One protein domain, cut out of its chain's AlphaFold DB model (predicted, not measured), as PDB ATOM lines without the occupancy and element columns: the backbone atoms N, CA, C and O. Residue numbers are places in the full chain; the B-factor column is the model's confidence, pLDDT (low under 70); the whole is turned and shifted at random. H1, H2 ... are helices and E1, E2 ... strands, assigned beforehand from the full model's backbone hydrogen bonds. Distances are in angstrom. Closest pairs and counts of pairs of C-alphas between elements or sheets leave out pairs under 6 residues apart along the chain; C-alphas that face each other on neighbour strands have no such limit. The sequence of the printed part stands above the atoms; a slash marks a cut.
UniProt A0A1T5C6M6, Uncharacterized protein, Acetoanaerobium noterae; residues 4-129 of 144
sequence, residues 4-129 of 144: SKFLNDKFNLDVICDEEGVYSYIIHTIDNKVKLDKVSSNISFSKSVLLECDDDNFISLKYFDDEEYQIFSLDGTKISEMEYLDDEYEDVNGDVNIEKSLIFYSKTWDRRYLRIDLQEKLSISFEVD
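AT A GLANCE: This is residues 4 to 129 of the 144 residues of an uncharacterized protein of Acetoanaerobium noterae (UniProt A0A1T5C6M6). Two twisted antiparallel sheets stand partly face to face, one of five strands and one of four, with the tight turn from E5 to E6 joining them and the small helix H1 at an open side, between E1, E2, E3 and E6. The long hairpin of E6 and E7 reaches to one end of the longest axis, and the link from H1 to E1 lies at the other. The printed part has 126 residues, with H1 followed by strands E1 to E9; the sheet orders are E2, E1, E3, E4, E5 and E6, E7, E8, E9. The class is mostly strand, and the whole is compact, with a radius of gyration of the C-alphas of 14.9 A and spans of 51 by 35 by 29 A.

HOW THE PARTS SIT: H1, residues 4 to 11, has every O i to N i+4 pair within hydrogen-bond range. E1, residues 22 to 30, and E2, residues 33 to 38, form a hairpin at 155 degrees, with N 28 and O 35 3.0 A apart. E3, residues 48 to 54, is the antiparallel neighbour of E1 at 159 degrees, with N 25 and O 51 at 2.8 A. E3, E4, residues 58 to 66, and E5, residues 69 to 78, form a meander, each strand the antiparallel neighbour of the one before; N 52 and O 60 are 2.8 A apart, N 61 and O 74 2.7 A. E2 and E5 are the edge strands. H1 is on this sheet at a height of 9.1 A, over none of its strands, but only just, with 2 C-alphas falling on each of E1, E2 and E3; its closest C-alpha pair with E1 is Ser 4 and Tyr 23, 6.6 A. E6, residues 81 to 90, E7, residues 96 to 105, E8, residues 112 to 117, and E9, residues 123 to 128, form a second meander. N 85 and O 101 are 2.9 A apart, N 104 and O 114 2.8 A, and N 115 and O 125 2.9 A. E7 and E8 stand at 135 degrees. H1 only grazes this sheet, with its residues 6 to 10. E2 and E8 are only just apart, their closest C-alphas 8.1 A from each other.

IN THESE COORDINATES: H1 begins at C-alpha 4, (255.893, 253.124, 261.355), and is 10.7 A long. E1 measures 24.6 A, E4 25.3 A and E5 25.4 A. E6 measures 28.1 A and ends at C-alpha 90, (255.066, 285.165, 255.298); E7 measures 27.9 A. E9 ends at C-alpha 128, (237.966, 269.423, 257.267).

THE WHOLE: The two C-alphas farthest apart are those of Glu 19 and Asn 93, 51.4 A. The printed part has no cut, and no link is long. Mean pLDDT of the printed part is 89.5; residue 41 is under 70.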
ATOM      1  N   SER A   4     254.597 253.306 260.701       96.12
ATOM      2  CA  SER A   4     255.893 253.124 261.355       96.12
ATOM      3  C   SER A   4     257.063 253.476 260.436       96.12
ATOM      4  O   SER A   4     257.963 254.225 260.814       96.12
ATOM      5  N   LYS A   5     257.019 253.010 259.181       95.88
ATOM      6  CA  LYS A   5     258.035 253.336 258.176       95.88
ATOM      7  C   LYS A   5     258.062 254.828 257.850       95.88
ATOM      8  O   LYS A   5     259.140 255.406 257.797       95.88
ATOM      9  N   PHE A   6     256.899 255.444 257.643       96.19
ATOM     10  CA  PHE A   6     256.802 256.874 257.351       96.19
ATOM     11  C   PHE A   6     257.429 257.726 258.462       96.19
ATOM     12  O   PHE A   6     258.269 258.580 258.179       96.19
ATOM     13  N   LEU A   7     257.069 257.463 259.721       96.06
ATOM     14  CA  LEU A   7     257.584 258.207 260.871       96.06
ATOM     15  C   LEU A   7     259.081 257.951 261.092       96.06
ATOM     16  O   LEU A   7     259.843 258.898 261.281       96.06
ATOM     17  N   ASN A   8     259.526 256.694 261.010       95.06
ATOM     18  CA  ASN A   8     260.938 256.352 261.179       95.06
ATOM     19  C   ASN A   8     261.817 257.001 260.101       95.06
ATOM     20  O   ASN A   8     262.838 257.598 260.437       95.06
ATOM     21  N   ASP A   9     261.399 256.952 258.832       94.62
ATOM     22  CA  ASP A   9     262.140 257.559 257.723       94.62
ATOM     23  C   ASP A   9     262.158 259.095 257.845       94.62
ATOM     24  O   ASP A   9     263.200 259.724 257.644       94.62
ATOM     25  N   LYS A  10     261.024 259.720 258.200       93.94
ATOM     26  CA  LYS A  10     260.893 261.185 258.246       93.94
ATOM     27  C   LYS A  10     261.654 261.819 259.411       93.94
ATOM     28  O   LYS A  10     262.254 262.878 259.234       93.94
ATOM     29  N   PHE A  11     261.634 261.181 260.577       92.00
ATOM     30  CA  PHE A  11     262.236 261.711 261.805       92.00
ATOM     31  C   PHE A  11     263.545 261.010 262.182       92.00
ATOM     32  O   PHE A  11     264.114 261.306 263.230       92.00
ATOM     33  N   ASN A  12     264.051 260.123 261.315       92.75
ATOM     34  CA  ASN A  12     265.262 259.333 261.540       92.75
ATOM     35  C   ASN A  12     265.221 258.595 262.894       92.75
ATOM     36  O   ASN A  12     266.154 258.677 263.697       92.75
ATOM     37  N   LEU A  13     264.103 257.908 263.145       92.31
ATOM     38  CA  LEU A  13     263.854 257.146 264.369       92.31
ATOM     39  C   LEU A  13     264.115 255.652 264.150       92.31
ATOM     40  O   LEU A  13     263.891 255.110 263.070       92.31
ATOM     41  N   ASP A  14     264.536 254.974 265.214       90.69
ATOM     42  CA  ASP A  14     264.771 253.529 265.276       90.69
ATOM     43  C   ASP A  14     263.740 252.834 266.185       90.69
ATOM     44  O   ASP A  14     264.093 252.045 267.063       90.69
ATOM     45  N   VAL A  15     262.450 253.151 266.012       91.62
ATOM     46  CA  VAL A  15     261.373 252.508 266.786       91.62
ATOM     47  C   VAL A  15     261.233 251.051 266.366       91.62
ATOM     48  O   VAL A  15     261.078 250.747 265.181       91.62
ATOM     49  N   ILE A  16     261.274 250.162 267.356       89.50
ATOM     50  CA  ILE A  16     261.128 248.720 267.185       89.50
ATOM     51  C   ILE A  16     259.728 248.327 267.649       89.50
ATOM     52  O   ILE A  16     259.268 248.798 268.686       89.50
ATOM     53  N   CYS A  17     259.089 247.463 266.869       93.44
ATOM     54  CA  CYS A  17     257.838 246.806 267.213       93.44
ATOM     55  C   CYS A  17     257.980 245.989 268.506       93.44
ATOM     56  O   CYS A  17     258.966 245.264 268.671       93.44
ATOM     57  N   ASP A  18     256.999 246.068 269.396       92.31
ATOM     58  CA  ASP A  18     256.936 245.217 270.580       92.31
ATOM     59  C   ASP A  18     256.440 243.789 270.267       92.31
ATOM     60  O   ASP A  18     256.262 243.399 269.110       92.31
ATOM     61  N   GLU A  19     256.254 242.981 271.316       91.75
ATOM     62  CA  GLU A  19     255.784 241.593 271.202       91.75
ATOM     63  C   GLU A  19     254.339 241.477 270.683       91.75
ATOM     64  O   GLU A  19     253.954 240.410 270.199       91.75
ATOM     65  N   GLU A  20     253.549 242.550 270.767       91.31
ATOM     66  CA  GLU A  20     252.142 242.590 270.362       91.31
ATOM     67  C   GLU A  20     251.942 243.119 268.935       91.31
ATOM     68  O   GLU A  20     250.823 243.072 268.422       91.31
ATOM     69  N   GLY A  21     253.004 243.559 268.256       93.06
ATOM     70  CA  GLY A  21     252.889 244.116 266.907       93.06
ATOM     71  C   GLY A  21     252.780 245.644 266.874       93.06
ATOM     72  O   GLY A  21     252.403 246.193 265.836       93.06
ATOM     73  N   VAL A  22     253.063 246.331 267.986       95.94
ATOM     74  CA  VAL A  22     252.814 247.768 268.150       95.94
ATOM     75  C   VAL A  22     254.117 248.564 268.151       95.94
ATOM     76  O   VAL A  22     255.114 248.209 268.783       95.94
ATOM     77  N   TYR A  23     254.103 249.686 267.437       96.62
ATOM     78  CA  TYR A  23     255.151 250.701 267.439       96.62
ATOM     79  C   TYR A  23     254.660 251.915 268.229       96.62
ATOM     80  O   TYR A  23     253.659 252.532 267.856       96.62
ATOM     81  N   SER A  24     255.384 252.278 269.288       96.06
ATOM     82  CA  SER A  24     255.009 253.379 270.180       96.06
ATOM     83  C   SER A  24     255.938 254.583 270.024       96.06
ATOM     84  O   SER A  24     257.154 254.510 270.236       96.06
ATOM     85  N   TYR A  25     255.331 255.720 269.713       95.62
ATOM     86  CA  TYR A  25     255.964 257.021 269.552       95.62
ATOM     87  C   TYR A  25     255.450 257.981 270.618       95.62
ATOM     88  O   TYR A  25     254.308 257.878 271.066       95.62
ATOM     89  N   ILE A  26     256.268 258.959 270.985       94.12
ATOM     90  CA  ILE A  26     255.838 260.070 271.826       94.12
ATOM     91  C   ILE A  26     256.076 261.396 271.121       94.12
ATOM     92  O   ILE A  26     257.132 261.625 270.538       94.12
ATOM     93  N   ILE A  27     255.083 262.277 271.187       93.31
ATOM     94  CA  ILE A  27     255.197 263.665 270.758       93.31
ATOM     95  C   ILE A  27     255.162 264.530 272.008       93.31
ATOM     96  O   ILE A  27     254.182 264.515 272.747       93.31
ATOM     97  N   HIS A  28     256.222 265.280 272.269       89.31
ATOM     98  CA  HIS A  28     256.337 266.081 273.488       89.31
ATOM     99  C   HIS A  28     257.096 267.381 273.251       89.31
ATOM    100  O   HIS A  28     257.786 267.549 272.246       89.31
ATOM    101  N   THR A  29     256.967 268.321 274.185       84.00
ATOM    102  CA  THR A  29     257.676 269.602 274.107       84.00
ATOM    103  C   THR A  29     258.979 269.534 274.902       84.00
ATOM    104  O   THR A  29     258.953 269.404 276.123       84.00
ATOM    105  N   ILE A  30     260.121 269.674 274.225       78.75
ATOM    106  CA  ILE A  30     261.457 269.795 274.829       78.75
ATOM    107  C   ILE A  30     262.072 271.116 274.369       78.75
ATOM    108  O   ILE A  30     262.113 271.395 273.172       78.75
ATOM    109  N   ASP A  31     262.571 271.927 275.304       79.44
ATOM    110  CA  ASP A  31     263.198 273.228 275.015       79.44
ATOM    111  C   ASP A  31     262.312 274.153 274.152       79.44
ATOM    112  O   ASP A  31     262.785 274.790 273.209       79.44
ATOM    113  N   ASN A  32     261.007 274.201 274.459       76.56
ATOM    114  CA  ASN A  32     259.974 274.928 273.702       76.56
ATOM    115  C   ASN A  32     259.825 274.489 272.233       76.56
ATOM    116  O   ASN A  32     259.330 275.247 271.401       76.56
ATOM    117  N   LYS A  33     260.253 273.268 271.901       78.75
ATOM    118  CA  LYS A  33     260.071 272.664 270.581       78.75
ATOM    119  C   LYS A  33     259.337 271.347 270.726       78.75
ATOM    120  O   LYS A  33     259.740 270.496 271.517       78.75
ATOM    121  N   VAL A  34     258.276 271.178 269.951       85.00
ATOM    122  CA  VAL A  34     257.590 269.892 269.868       85.00
ATOM    123  C   VAL A  34     258.467 268.937 269.057       85.00
ATOM    124  O   VAL A  34     259.008 269.304 268.013       85.00
ATOM    125  N   LYS A  35     258.662 267.726 269.568       87.69
ATOM    126  CA  LYS A  35     259.469 266.672 268.951       87.69
ATOM    127  C   LYS A  35     258.690 265.370 268.939       87.69
ATOM    128  O   LYS A  35     257.968 265.098 269.894       87.69
ATOM    129  N   LEU A  36     258.876 264.591 267.877       91.69
ATOM    130  CA  LEU A  36     258.491 263.187 267.805       91.69
ATOM    131  C   LEU A  36     259.718 262.341 268.161       91.69
ATOM    132  O   LEU A  36     260.774 262.513 267.555       91.69
ATOM    133  N   ASP A  37     259.562 261.432 269.112       91.25
ATOM    134  CA  ASP A  37     260.612 260.552 269.611       91.25
ATOM    135  C   ASP A  37     260.074 259.134 269.852       91.25
ATOM    136  O   ASP A  37     258.867 258.873 269.793       91.25
ATOM    137  N   LYS A  38     260.979 258.194 270.134       90.62
ATOM    138  CA  LYS A  38     260.606 256.838 270.557       90.62
ATOM    139  C   LYS A  38     260.250 256.789 272.040       90.62
ATOM    140  O   LYS A  38     260.897 257.448 272.858       90.62
ATOM    141  N   VAL A  39     259.276 255.959 272.415       89.38
ATOM    142  CA  VAL A  39     258.973 255.727 273.836       89.38
ATOM    143  C   VAL A  39     260.155 255.020 274.510       89.38
ATOM    144  O   VAL A  39     260.722 254.063 273.983       89.38
ATOM    145  N   SER A  40     260.547 255.498 275.691       80.12
ATOM    146  CA  SER A  40     261.577 254.876 276.529       80.12
ATOM    147  C   SER A  40     261.170 254.928 277.999       80.12
ATOM    148  O   SER A  40     260.328 255.733 278.387       80.12
ATOM    149  N   SER A  41     261.781 254.094 278.842       69.94
ATOM    150  CA  SER A  41     261.400 253.948 280.257       69.94
ATOM    151  C   SER A  41     261.536 255.218 281.106       69.94
ATOM    152  O   SER A  41     261.017 255.258 282.214       69.94
ATOM    153  N   ASN A  42     262.265 256.228 280.624       71.88
ATOM    154  CA  ASN A  42     262.593 257.438 281.382       71.88
ATOM    155  C   ASN A  42     261.844 258.680 280.879       71.88
ATOM    156  O   ASN A  42     262.226 259.802 281.210       71.88
ATOM    157  N   ILE A  43     260.832 258.497 280.033       72.81
ATOM    158  CA  ILE A  43     260.069 259.592 279.448       72.81
ATOM    159  C   ILE A  43     258.869 259.937 280.337       72.81
ATOM    160  O   ILE A  43     258.118 259.057 280.747       72.81
ATOM    161  N   SER A  44     258.708 261.231 280.631       76.38
ATOM    162  CA  SER A  44     257.500 261.764 281.265       76.38
ATOM    163  C   SER A  44     256.435 262.004 280.200       76.38
ATOM    164  O   SER A  44     256.742 262.517 279.119       76.38
ATOM    165  N   PHE A  45     255.190 261.654 280.521       81.94
ATOM    166  CA  PHE A  45     254.049 261.861 279.634       81.94
ATOM    167  C   PHE A  45     253.360 263.221 279.833       81.94
ATOM    168  O   PHE A  45     252.415 263.532 279.114       81.94
ATOM    169  N   SER A  46     253.822 264.066 280.757       84.12
ATOM    170  CA  SER A  46     253.215 265.386 280.975       84.12
ATOM    171  C   SER A  46     253.289 266.247 279.703       84.12
ATOM    172  O   SER A  46     254.366 266.428 279.128       84.12
ATOM    173  N   LYS A  47     252.140 266.768 279.252       85.19
ATOM    174  CA  LYS A  47     251.977 267.554 278.009       85.19
ATOM    175  C   LYS A  47     252.519 266.846 276.771       85.19
ATOM    176  O   LYS A  47     253.261 267.430 275.971       85.19
ATOM    177  N   SER A  48     252.152 265.580 276.625       90.75
ATOM    178  CA  SER A  48     252.617 264.736 275.531       90.75
ATOM    179  C   SER A  48     251.494 263.935 274.893       90.75
ATOM    180  O   SER A  48     250.435 263.709 275.479       90.75
ATOM    181  N   VAL A  49     251.754 263.485 273.673       93.00
ATOM    182  CA  VAL A  49     250.928 262.528 272.955       93.00
ATOM    183  C   VAL A  49     251.665 261.207 272.867       93.00
ATOM    184  O   VAL A  49     252.775 261.160 272.349       93.00
ATOM    185  N   LEU A  50     251.018 260.131 273.300       94.25
ATOM    186  CA  LEU A  50     251.394 258.773 272.928       94.25
ATOM    187  C   LEU A  50     250.683 258.428 271.617       94.25
ATOM    188  O   LEU A  50     249.452 258.454 271.564       94.25
ATOM    189  N   LEU A  51     251.457 258.125 270.579       95.88
ATOM    190  CA  LEU A  51     250.974 257.650 269.285       95.88
ATOM    191  C   LEU A  51     251.428 256.203 269.101       95.88
ATOM    192  O   LEU A  51     252.620 255.921 269.022       95.88
ATOM    193  N   GLU A  52     250.471 255.295 269.021       96.56
ATOM    194  CA  GLU A  52     250.682 253.865 268.817       96.56
ATOM    195  C   GLU A  52     250.165 253.492 267.430       96.56
ATOM    196  O   GLU A  52     249.120 253.990 267.002       96.56
ATOM    197  N   CYS A  53     250.887 252.634 266.716       96.88
ATOM    198  CA  CYS A  53     250.429 252.107 265.435       96.88
ATOM    199  C   CYS A  53     250.887 250.674 265.192       96.88
ATOM    200  O   CYS A  53     251.857 250.223 265.798       96.88
ATOM    201  N   ASP A  54     250.201 249.979 264.289       96.38
ATOM    202  CA  ASP A  54     250.545 248.626 263.850       96.38
ATOM    203  C   ASP A  54     250.920 248.578 262.356       96.38
ATOM    204  O   ASP A  54     250.842 249.571 261.619       96.38
ATOM    205  N   ASP A  55     251.338 247.399 261.890       95.00
ATOM    206  CA  ASP A  55     251.690 247.166 260.483       95.00
ATOM    207  C   ASP A  55     250.476 247.232 259.527       95.00
ATOM    208  O   ASP A  55     250.652 247.383 258.313       95.00
ATOM    209  N   ASP A  56     249.249 247.177 260.056       96.12
ATOM    210  CA  ASP A  56     247.989 247.296 259.310       96.12
ATOM    211  C   ASP A  56     247.479 248.749 259.199       96.12
ATOM    212  O   ASP A  56     246.399 248.998 258.631       96.12
ATOM    213  N   ASN A  57     248.289 249.709 259.661       96.25
ATOM    214  CA  ASN A  57     248.025 251.146 259.702       96.25
ATOM    215  C   ASN A  57     246.835 251.540 260.585       96.25
ATOM    216  O   ASN A  57     246.142 252.519 260.290       96.25
ATOM    217  N   PHE A  58     246.573 250.815 261.664       97.12
ATOM    218  CA  PHE A  58     245.730 251.341 262.729       97.12
ATOM    219  C   PHE A  58     246.544 252.266 263.625       97.12
ATOM    220  O   PHE A  58     247.714 252.002 263.886       97.12
ATOM    221  N   ILE A  59     245.920 253.351 264.083       96.38
ATOM    222  CA  ILE A  59     246.472 254.223 265.118       96.38
ATOM    223  C   ILE A  59     245.622 254.206 266.374       96.38
ATOM    224  O   ILE A  59     244.387 254.145 266.308       96.38
ATOM    225  N   SER A  60     246.309 254.385 267.492       95.81
ATOM    226  CA  SER A  60     245.741 254.877 268.736       95.81
ATOM    227  C   SER A  60     246.546 256.089 269.199       95.81
ATOM    228  O   SER A  60     247.769 256.119 269.097       95.81
ATOM    229  N   LEU A  61     245.859 257.117 269.679       95.00
ATOM    230  CA  LEU A  61     246.440 258.370 270.131       95.00
ATOM    231  C   LEU A  61     245.872 258.715 271.501       95.00
ATOM    232  O   LEU A  61     244.656 258.728 271.680       95.00
ATOM    233  N   LYS A  62     246.739 259.058 272.452       93.31
ATOM    234  CA  LYS A  62     246.354 259.528 273.791       93.31
ATOM    235  C   LYS A  62     247.099 260.818 274.098       93.31
ATOM    236  O   LYS A  62     248.322 260.842 273.989       93.31
ATOM    237  N   TYR A  63     246.380 261.873 274.475       91.31
ATOM    238  CA  TYR A  63     246.987 263.125 274.940       91.31
ATOM    239  C   TYR A  63     246.885 263.236 276.459       91.31
ATOM    240  O   TYR A  63     245.795 263.116 277.034       91.31
ATOM    241  N   PHE A  64     248.027 263.502 277.080       89.75
ATOM    242  CA  PHE A  64     248.211 263.629 278.516       89.75
ATOM    243  C   PHE A  64     248.547 265.085 278.845       89.75
ATOM    244  O   PHE A  64     249.557 265.609 278.379       89.75
ATOM    245  N   ASP A  65     247.706 265.747 279.642       84.19
ATOM    246  CA  ASP A  65     248.007 267.101 280.140       84.19
ATOM    247  C   ASP A  65     249.008 267.046 281.304       84.19
ATOM    248  O   ASP A  65     249.894 267.892 281.417       84.19
ATOM    249  N   ASP A  66     248.919 265.984 282.109       82.75
ATOM    250  CA  ASP A  66     249.870 265.629 283.162       82.75
ATOM    251  C   ASP A  66     250.093 264.105 283.196       82.75
ATOM    252  O   ASP A  66     249.353 263.375 282.536       82.75
ATOM    253  N   GLU A  67     251.083 263.609 283.951       75.06
ATOM    254  CA  GLU A  67     251.531 262.197 283.907       75.06
ATOM    255  C   GLU A  67     250.405 261.165 284.073       75.06
ATOM    256  O   GLU A  67     250.450 260.103 283.456       75.06
ATOM    257  N   GLU A  68     249.382 261.480 284.868       77.19
ATOM    258  CA  GLU A  68     248.240 260.592 285.120       77.19
ATOM    259  C   GLU A  68     246.930 261.077 284.472       77.19
ATOM    260  O   GLU A  68     245.910 260.387 284.546       77.19
ATOM    261  N   TYR A  69     246.918 262.257 283.840       79.69
ATOM    262  CA  TYR A  69     245.688 262.894 283.362       79.69
ATOM    263  C   TYR A  69     245.596 262.906 281.835       79.69
ATOM    264  O   TYR A  69     246.048 263.831 281.157       79.69
ATOM    265  N   GLN A  70     244.954 261.865 281.302       85.75
ATOM    266  CA  GLN A  70     244.572 261.778 279.896       85.75
ATOM    267  C   GLN A  70     243.311 262.614 279.635       85.75
ATOM    268  O   GLN A  70     242.274 262.383 280.259       85.75
ATOM    269  N   ILE A  71     243.369 263.538 278.674       85.81
ATOM    270  CA  ILE A  71     242.225 264.409 278.336       85.81
ATOM    271  C   ILE A  71     241.604 264.121 276.972       85.81
ATOM    272  O   ILE A  71     240.492 264.568 276.693       85.81
ATOM    273  N   PHE A  72     242.301 263.370 276.123       87.38
ATOM    274  CA  PHE A  72     241.817 262.974 274.807       87.38
ATOM    275  C   PHE A  72     242.336 261.581 274.457       87.38
ATOM    276  O   PHE A  72     243.496 261.264 274.734       87.38
ATOM    277  N   SER A  73     241.483 260.772 273.827       92.06
ATOM    278  CA  SER A  73     241.902 259.543 273.165       92.06
ATOM    279  C   SER A  73     241.175 259.314 271.846       92.06
ATOM    280  O   SER A  73     240.014 259.686 271.663       92.06
ATOM    281  N   LEU A  74     241.889 258.662 270.942       92.50
ATOM    282  CA  LEU A  74     241.413 258.105 269.690       92.50
ATOM    283  C   LEU A  74     241.971 256.689 269.618       92.50
ATOM    284  O   LEU A  74     243.181 256.539 269.663       92.50
ATOM    285  N   ASP A  75     241.135 255.668 269.475       92.94
ATOM    286  CA  ASP A  75     241.602 254.280 269.500       92.94
ATOM    287  C   ASP A  75     241.183 253.527 268.236       92.94
ATOM    288  O   ASP A  75     240.056 253.671 267.751       92.94
ATOM    289  N   GLY A  76     242.095 252.709 267.707       91.94
ATOM    290  CA  GLY A  76     241.803 251.727 266.661       91.94
ATOM    291  C   GLY A  76     241.315 252.324 265.340       91.94
ATOM    292  O   GLY A  76     240.435 251.753 264.691       91.94
ATOM    293  N   THR A  77     241.859 253.468 264.919       94.94
ATOM    294  CA  THR A  77     241.461 254.086 263.644       94.94
ATOM    295  C   THR A  77     242.397 253.699 262.511       94.94
ATOM    296  O   THR A  77     243.595 253.939 262.580       94.94
ATOM    297  N   LYS A  78     241.836 253.149 261.429       96.19
ATOM    298  CA  LYS A  78     242.597 252.802 260.229       96.19
ATOM    299  C   LYS A  78     242.945 254.036 259.400       96.19
ATOM    300  O   LYS A  78     242.054 254.684 258.855       96.19
ATOM    301  N   ILE A  79     244.233 254.290 259.226       96.38
ATOM    302  CA  ILE A  79     244.754 255.386 258.414       96.38
ATOM    303  C   ILE A  79     244.961 254.921 256.976       96.38
ATOM    304  O   ILE A  79     245.569 253.882 256.701       96.38
ATOM    305  N   SER A  80     244.426 255.696 256.039       94.56
ATOM    306  CA  SER A  80     244.562 255.450 254.605       94.56
ATOM    307  C   SER A  80     245.721 256.203 253.972       94.56
ATOM    308  O   SER A  80     246.290 255.707 253.003       94.56
ATOM    309  N   GLU A  81     246.052 257.378 254.498       94.56
ATOM    310  CA  GLU A  81     247.058 258.278 253.936       94.56
ATOM    311  C   GLU A  81     247.649 259.163 255.037       94.56
ATOM    312  O   GLU A  81     247.010 259.393 256.065       94.56
ATOM    313  N   MET A  82     248.892 259.598 254.838       95.31
ATOM    314  CA  MET A  82     249.646 260.406 255.791       95.31
ATOM    315  C   MET A  82     250.486 261.436 255.063       95.31
ATOM    316  O   MET A  82     251.087 261.122 254.033       95.31
ATOM    317  N   GLU A  83     250.607 262.606 255.668       94.75
ATOM    318  CA  GLU A  83     251.422 263.698 255.159       94.75
ATOM    319  C   GLU A  83     252.211 264.359 256.293       94.75
ATOM    320  O   GLU A  83     251.850 264.288 257.471       94.75
ATOM    321  N   TYR A  84     253.330 264.980 255.925       93.94
ATOM    322  CA  TYR A  84     254.095 265.848 256.811       93.94
ATOM    323  C   TYR A  84     254.241 267.199 256.131       93.94
ATOM    324  O   TYR A  84     254.953 267.295 255.126       93.94
ATOM    325  N   LEU A  85     253.578 268.202 256.695       91.94
ATOM    326  CA  LEU A  85     253.730 269.591 256.287       91.94
ATOM    327  C   LEU A  85     254.980 270.173 256.946       91.94
ATOM    328  O   LEU A  85     255.227 269.937 258.131       91.94
ATOM    329  N   ASP A  86     255.769 270.885 256.147       90.50
ATOM    330  CA  ASP A  86     256.969 271.619 256.555       90.50
ATOM    331  C   ASP A  86     257.120 272.829 255.642       90.50
ATOM    332  O   ASP A  86     257.936 272.828 254.717       90.50
ATOM    333  N   ASP A  87     256.257 273.811 255.872       87.75
ATOM    334  CA  ASP A  87     256.147 274.996 255.035       87.75
ATOM    335  C   ASP A  87     256.613 276.236 255.792       87.75
ATOM    336  O   ASP A  87     256.466 276.359 257.008       87.75
ATOM    337  N   GLU A  88     257.192 277.166 255.044       88.31
ATOM    338  CA  GLU A  88     257.555 278.496 255.513       88.31
ATOM    339  C   GLU A  88     256.750 279.506 254.695       88.31
ATOM    340  O   GLU A  88     256.804 279.494 253.462       88.31
ATOM    341  N   TYR A  89     255.989 280.367 255.365       85.62
ATOM    342  CA  TYR A  89     255.191 281.405 254.724       85.62
ATOM    343  C   TYR A  89     255.297 282.731 255.467       85.62
ATOM    344  O   TYR A  89     255.498 282.785 256.675       85.62
ATOM    345  N   GLU A  90     255.148 283.824 254.731       91.00
ATOM    346  CA  GLU A  90     255.066 285.165 255.298       91.00
ATOM    347  C   GLU A  90     253.593 285.489 255.571       91.00
ATOM    348  O   GLU A  90     252.746 285.338 254.684       91.00
ATOM    349  N   ASP A  91     253.263 285.876 256.802       83.25
ATOM    350  CA  ASP A  91     251.898 286.260 257.144       83.25
ATOM    351  C   ASP A  91     251.537 287.653 256.598       83.25
ATOM    352  O   ASP A  91     252.336 288.367 255.988       83.25
ATOM    353  N   VAL A  92     250.298 288.075 256.845       88.00
ATOM    354  CA  VAL A  92     249.793 289.388 256.409       88.00
ATOM    355  C   VAL A  92     250.530 290.580 257.038       88.00
ATOM    356  O   VAL A  92     250.369 291.705 256.564       88.00
ATOM    357  N   ASN A  93     251.301 290.356 258.105       89.25
ATOM    358  CA  ASN A  93     252.090 291.368 258.802       89.25
ATOM    359  C   ASN A  93     253.556 291.391 258.345       89.25
ATOM    360  O   ASN A  93     254.289 292.301 258.741       89.25
ATOM    361  N   GLY A  94     253.972 290.453 257.491       87.50
ATOM    362  CA  GLY A  94     255.357 290.299 257.053       87.50
ATOM    363  C   GLY A  94     256.194 289.376 257.944       87.50
ATOM    364  O   GLY A  94     257.416 289.321 257.788       87.50
ATOM    365  N   ASP A  95     255.572 288.681 258.900       87.69
ATOM    366  CA  ASP A  95     256.259 287.760 259.798       87.69
ATOM    367  C   ASP A  95     256.410 286.389 259.130       87.69
ATOM    368  O   ASP A  95     255.445 285.785 258.656       87.69
ATOM    369  N   VAL A  96     257.642 285.875 259.115       84.06
ATOM    370  CA  VAL A  96     257.935 284.530 258.612       84.06
ATOM    371  C   VAL A  96     257.469 283.505 259.640       84.06
ATOM    372  O   VAL A  96     258.011 283.412 260.743       84.06
ATOM    373  N   ASN A  97     256.473 282.723 259.251       81.88
ATOM    374  CA  ASN A  97     255.925 281.614 260.002       81.88
ATOM    375  C   ASN A  97     256.406 280.305 259.390       81.88
ATOM    376  O   ASN A  97     256.437 280.132 258.176       81.88
ATOM    377  N   ILE A  98     256.782 279.380 260.262       82.75
ATOM    378  CA  ILE A  98     257.043 277.992 259.893       82.75
ATOM    379  C   ILE A  98     255.830 277.189 260.361       82.75
ATOM    380  O   ILE A  98     255.249 277.504 261.402       82.75
ATOM    381  N   GLU A  99     255.429 276.184 259.601       86.25
ATOM    382  CA  GLU A  99     254.355 275.265 259.944       86.25
ATOM    383  C   GLU A  99     254.873 273.841 259.796       86.25
ATOM    384  O   GLU A  99     255.320 273.433 258.726       86.25
ATOM    385  N   LYS A 100     254.840 273.087 260.897       91.19
ATOM    386  CA  LYS A 100     255.235 271.680 260.925       91.19
ATOM    387  C   LYS A 100     254.104 270.862 261.508       91.19
ATOM    388  O   LYS A 100     253.831 271.001 262.699       91.19
ATOM    389  N   SER A 101     253.513 269.974 260.718       93.25
ATOM    390  CA  SER A 101     252.366 269.181 261.169       93.25
ATOM    391  C   SER A 101     252.388 267.771 260.594       93.25
ATOM    392  O   SER A 101     252.799 267.547 259.457       93.25
ATOM    393  N   LEU A 102     251.932 266.810 261.394       95.25
ATOM    394  CA  LEU A 102     251.591 265.467 260.932       95.25
ATOM    395  C   LEU A 102     250.107 265.415 260.615       95.25
ATOM    396  O   LEU A 102     249.286 265.783 261.455       95.25
ATOM    397  N   ILE A 103     249.775 264.924 259.429       95.31
ATOM    398  CA  ILE A 103     248.396 264.796 258.972       95.31
ATOM    399  C   ILE A 103     248.096 263.328 258.708       95.31
ATOM    400  O   ILE A 103     248.850 262.641 258.018       95.31
ATOM    401  N   PHE A 104     246.981 262.850 259.253       95.94
ATOM    402  CA  PHE A 104     246.480 261.496 259.065       95.94
ATOM    403  C   PHE A 104     245.075 261.544 258.470       95.94
ATOM    404  O   PHE A 104     244.157 262.131 259.046       95.94
ATOM    405  N   TYR A 105     244.887 260.859 257.348       94.56
ATOM    406  CA  TYR A 105     243.589 260.704 256.704       94.56
ATOM    407  C   TYR A 105     243.034 259.309 256.968       94.56
ATOM    408  O   TYR A 105     243.746 258.308 256.852       94.56
ATOM    409  N   SER A 106     241.734 259.230 257.233       93.88
ATOM    410  CA  SER A 106     241.002 257.968 257.306       93.88
ATOM    411  C   SER A 106     239.815 257.994 256.357       93.88
ATOM    412  O   SER A 106     239.067 258.966 256.303       93.88
ATOM    413  N   LYS A 107     239.554 256.868 255.689       89.25
ATOM    414  CA  LYS A 107     238.327 256.674 254.898       89.25
ATOM    415  C   LYS A 107     237.053 256.686 255.745       89.25
ATOM    416  O   LYS A 107     235.966 256.807 255.191       89.25
ATOM    417  N   THR A 108     237.167 256.504 257.061       89.31
ATOM    418  CA  THR A 108     236.026 256.549 257.989       89.31
ATOM    419  C   THR A 108     235.739 257.957 258.503       89.31
ATOM    420  O   THR A 108     234.668 258.194 259.059       89.31
ATOM    421  N   TRP A 109     236.671 258.894 258.319       88.38
ATOM    422  CA  TRP A 109     236.500 260.294 258.678       88.38
ATOM    423  C   TRP A 109     236.049 261.046 257.442       88.38
ATOM    424  O   TRP A 109     236.861 261.553 256.679       88.38
ATOM    425  N   ASP A 110     234.737 261.059 257.226       82.94
ATOM    426  CA  ASP A 110     234.100 261.757 256.112       82.94
ATOM    427  C   ASP A 110     234.684 263.169 255.915       82.94
ATOM    428  O   ASP A 110     234.422 264.072 256.718       82.94
ATOM    429  N   ARG A 111     235.552 263.290 254.896       81.88
ATOM    430  CA  ARG A 111     236.318 264.485 254.492       81.88
ATOM    431  C   ARG A 111     237.053 265.196 255.632       81.88
ATOM    432  O   ARG A 111     237.261 266.406 255.590       81.88
ATOM    433  N   ARG A 112     237.440 264.448 256.662       90.25
ATOM    434  CA  ARG A 112     238.165 264.961 257.821       90.25
ATOM    435  C   ARG A 112     239.515 264.284 257.959       90.25
ATOM    436  O   ARG A 112     239.673 263.105 257.639       90.25
ATOM    437  N   TYR A 113     240.469 265.026 258.488       93.75
ATOM    438  CA  TYR A 113     241.781 264.516 258.842       93.75
ATOM    439  C   TYR A 113     242.118 264.871 260.281       93.75
ATOM    440  O   TYR A 113     241.618 265.844 260.848       93.75
ATOM    441  N   LEU A 114     242.953 264.034 260.879       95.00
ATOM    442  CA  LEU A 114     243.589 264.318 262.151       95.00
ATOM    443  C   LEU A 114     244.880 265.070 261.857       95.00
ATOM    444  O   LEU A 114     245.710 264.589 261.085       95.00
ATOM    445  N   ARG A 115     245.062 266.214 262.502       94.38
ATOM    446  CA  ARG A 115     246.273 267.018 262.414       94.38
ATOM    447  C   ARG A 115     246.916 267.124 263.785       94.38
ATOM    448  O   ARG A 115     246.234 267.335 264.787       94.38
ATOM    449  N   ILE A 116     248.232 266.946 263.819       93.31
ATOM    450  CA  ILE A 116     249.058 267.140 265.009       93.31
ATOM    451  C   ILE A 116     250.112 268.187 264.680       93.31
ATOM    452  O   ILE A 116     251.008 267.929 263.873       93.31
ATOM    453  N   ASP A 117     250.021 269.350 265.314       91.56
ATOM    454  CA  ASP A 117     251.001 270.416 265.127       91.56
ATOM    455  C   ASP A 117     252.246 270.169 265.973       91.56
ATOM    456  O   ASP A 117     252.188 269.887 267.175       91.56
ATOM    457  N   LEU A 118     253.392 270.309 265.318       89.00
ATOM    458  CA  LEU A 118     254.725 270.075 265.856       89.00
ATOM    459  C   LEU A 118     255.514 271.381 266.043       89.00
ATOM    460  O   LEU A 118     256.747 271.363 266.077       89.00
ATOM    461  N   GLN A 119     254.832 272.516 266.199       82.31
ATOM    462  CA  GLN A 119     255.475 273.812 266.399       82.31
ATOM    463  C   GLN A 119     254.900 274.581 267.587       82.31
ATOM    464  O   GLN A 119     253.693 274.617 267.774       82.31
ATOM    465  N   GLU A 120     255.799 275.215 268.356       73.00
ATOM    466  CA  GLU A 120     255.582 276.046 269.556       73.00
ATOM    467  C   GLU A 120     254.798 275.397 270.705       73.00
ATOM    468  O   GLU A 120     255.292 275.336 271.833       73.00
ATOM    469  N   LYS A 121     253.587 274.913 270.440       80.38
ATOM    470  CA  LYS A 121     252.716 274.205 271.372       80.38
ATOM    471  C   LYS A 121     252.101 273.007 270.670       80.38
ATOM    472  O   LYS A 121     251.507 273.142 269.608       80.38
ATOM    473  N   LEU A 122     252.209 271.850 271.315       86.44
ATOM    474  CA  LEU A 122     251.553 270.635 270.855       86.44
ATOM    475  C   LEU A 122     250.039 270.856 270.790       86.44
ATOM    476  O   LEU A 122     249.417 271.276 271.768       86.44
ATOM    477  N   SER A 123     249.479 270.591 269.619       88.19
ATOM    478  CA  SER A 123     248.085 270.825 269.273       88.19
ATOM    479  C   SER A 123     247.584 269.627 268.471       88.19
ATOM    480  O   SER A 123     248.331 269.048 267.682       88.19
ATOM    481  N   ILE A 124     246.344 269.213 268.733       90.56
ATOM    482  CA  ILE A 124     245.683 268.109 268.037       90.56
ATOM    483  C   ILE A 124     244.303 268.594 267.623       90.56
ATOM    484  O   ILE A 124     243.514 269.020 268.472       90.56
ATOM    485  N   SER A 125     244.001 268.503 266.335       91.12
ATOM    486  CA  SER A 125     242.735 268.943 265.764       91.12
ATOM    487  C   SER A 125     242.174 267.898 264.800       91.12
ATOM    488  O   SER A 125     242.900 267.137 264.161       91.12
ATOM    489  N   PHE A 126     240.844 267.852 264.714       90.00
ATOM    490  CA  PHE A 126     240.149 267.243 263.584       90.00
ATOM    491  C   PHE A 126     239.725 268.360 262.645       90.00
ATOM    492  O   PHE A 126     238.889 269.190 263.009       90.00
ATOM    493  N   GLU A 127     240.290 268.366 261.449       90.31
ATOM    494  CA  GLU A 127     240.067 269.401 260.448       90.31
ATOM    495  C   GLU A 127     239.332 268.843 259.238       90.31
ATOM    496  O   GLU A 127     239.279 267.632 259.020       90.31
ATOM    497  N   VAL A 128     238.698 269.744 258.491       86.12
ATOM    498  CA  VAL A 128     237.966 269.423 257.267       86.12
ATOM    499  C   VAL A 128     238.888 269.690 256.088       86.12
ATOM    500  O   VAL A 128     239.484 270.760 255.999       86.12
ATOM    501  N   ASP A 129     238.988 268.723 255.185       79.62
ATOM    502  CA  ASP A 129     239.728 268.873 253.937       79.62
ATOM    503  C   ASP A 129     238.887 269.678 252.939       79.62
ATOM    504  O   ASP A 129     237.986 269.132 252.294       79.62
TER     505      ASP A 129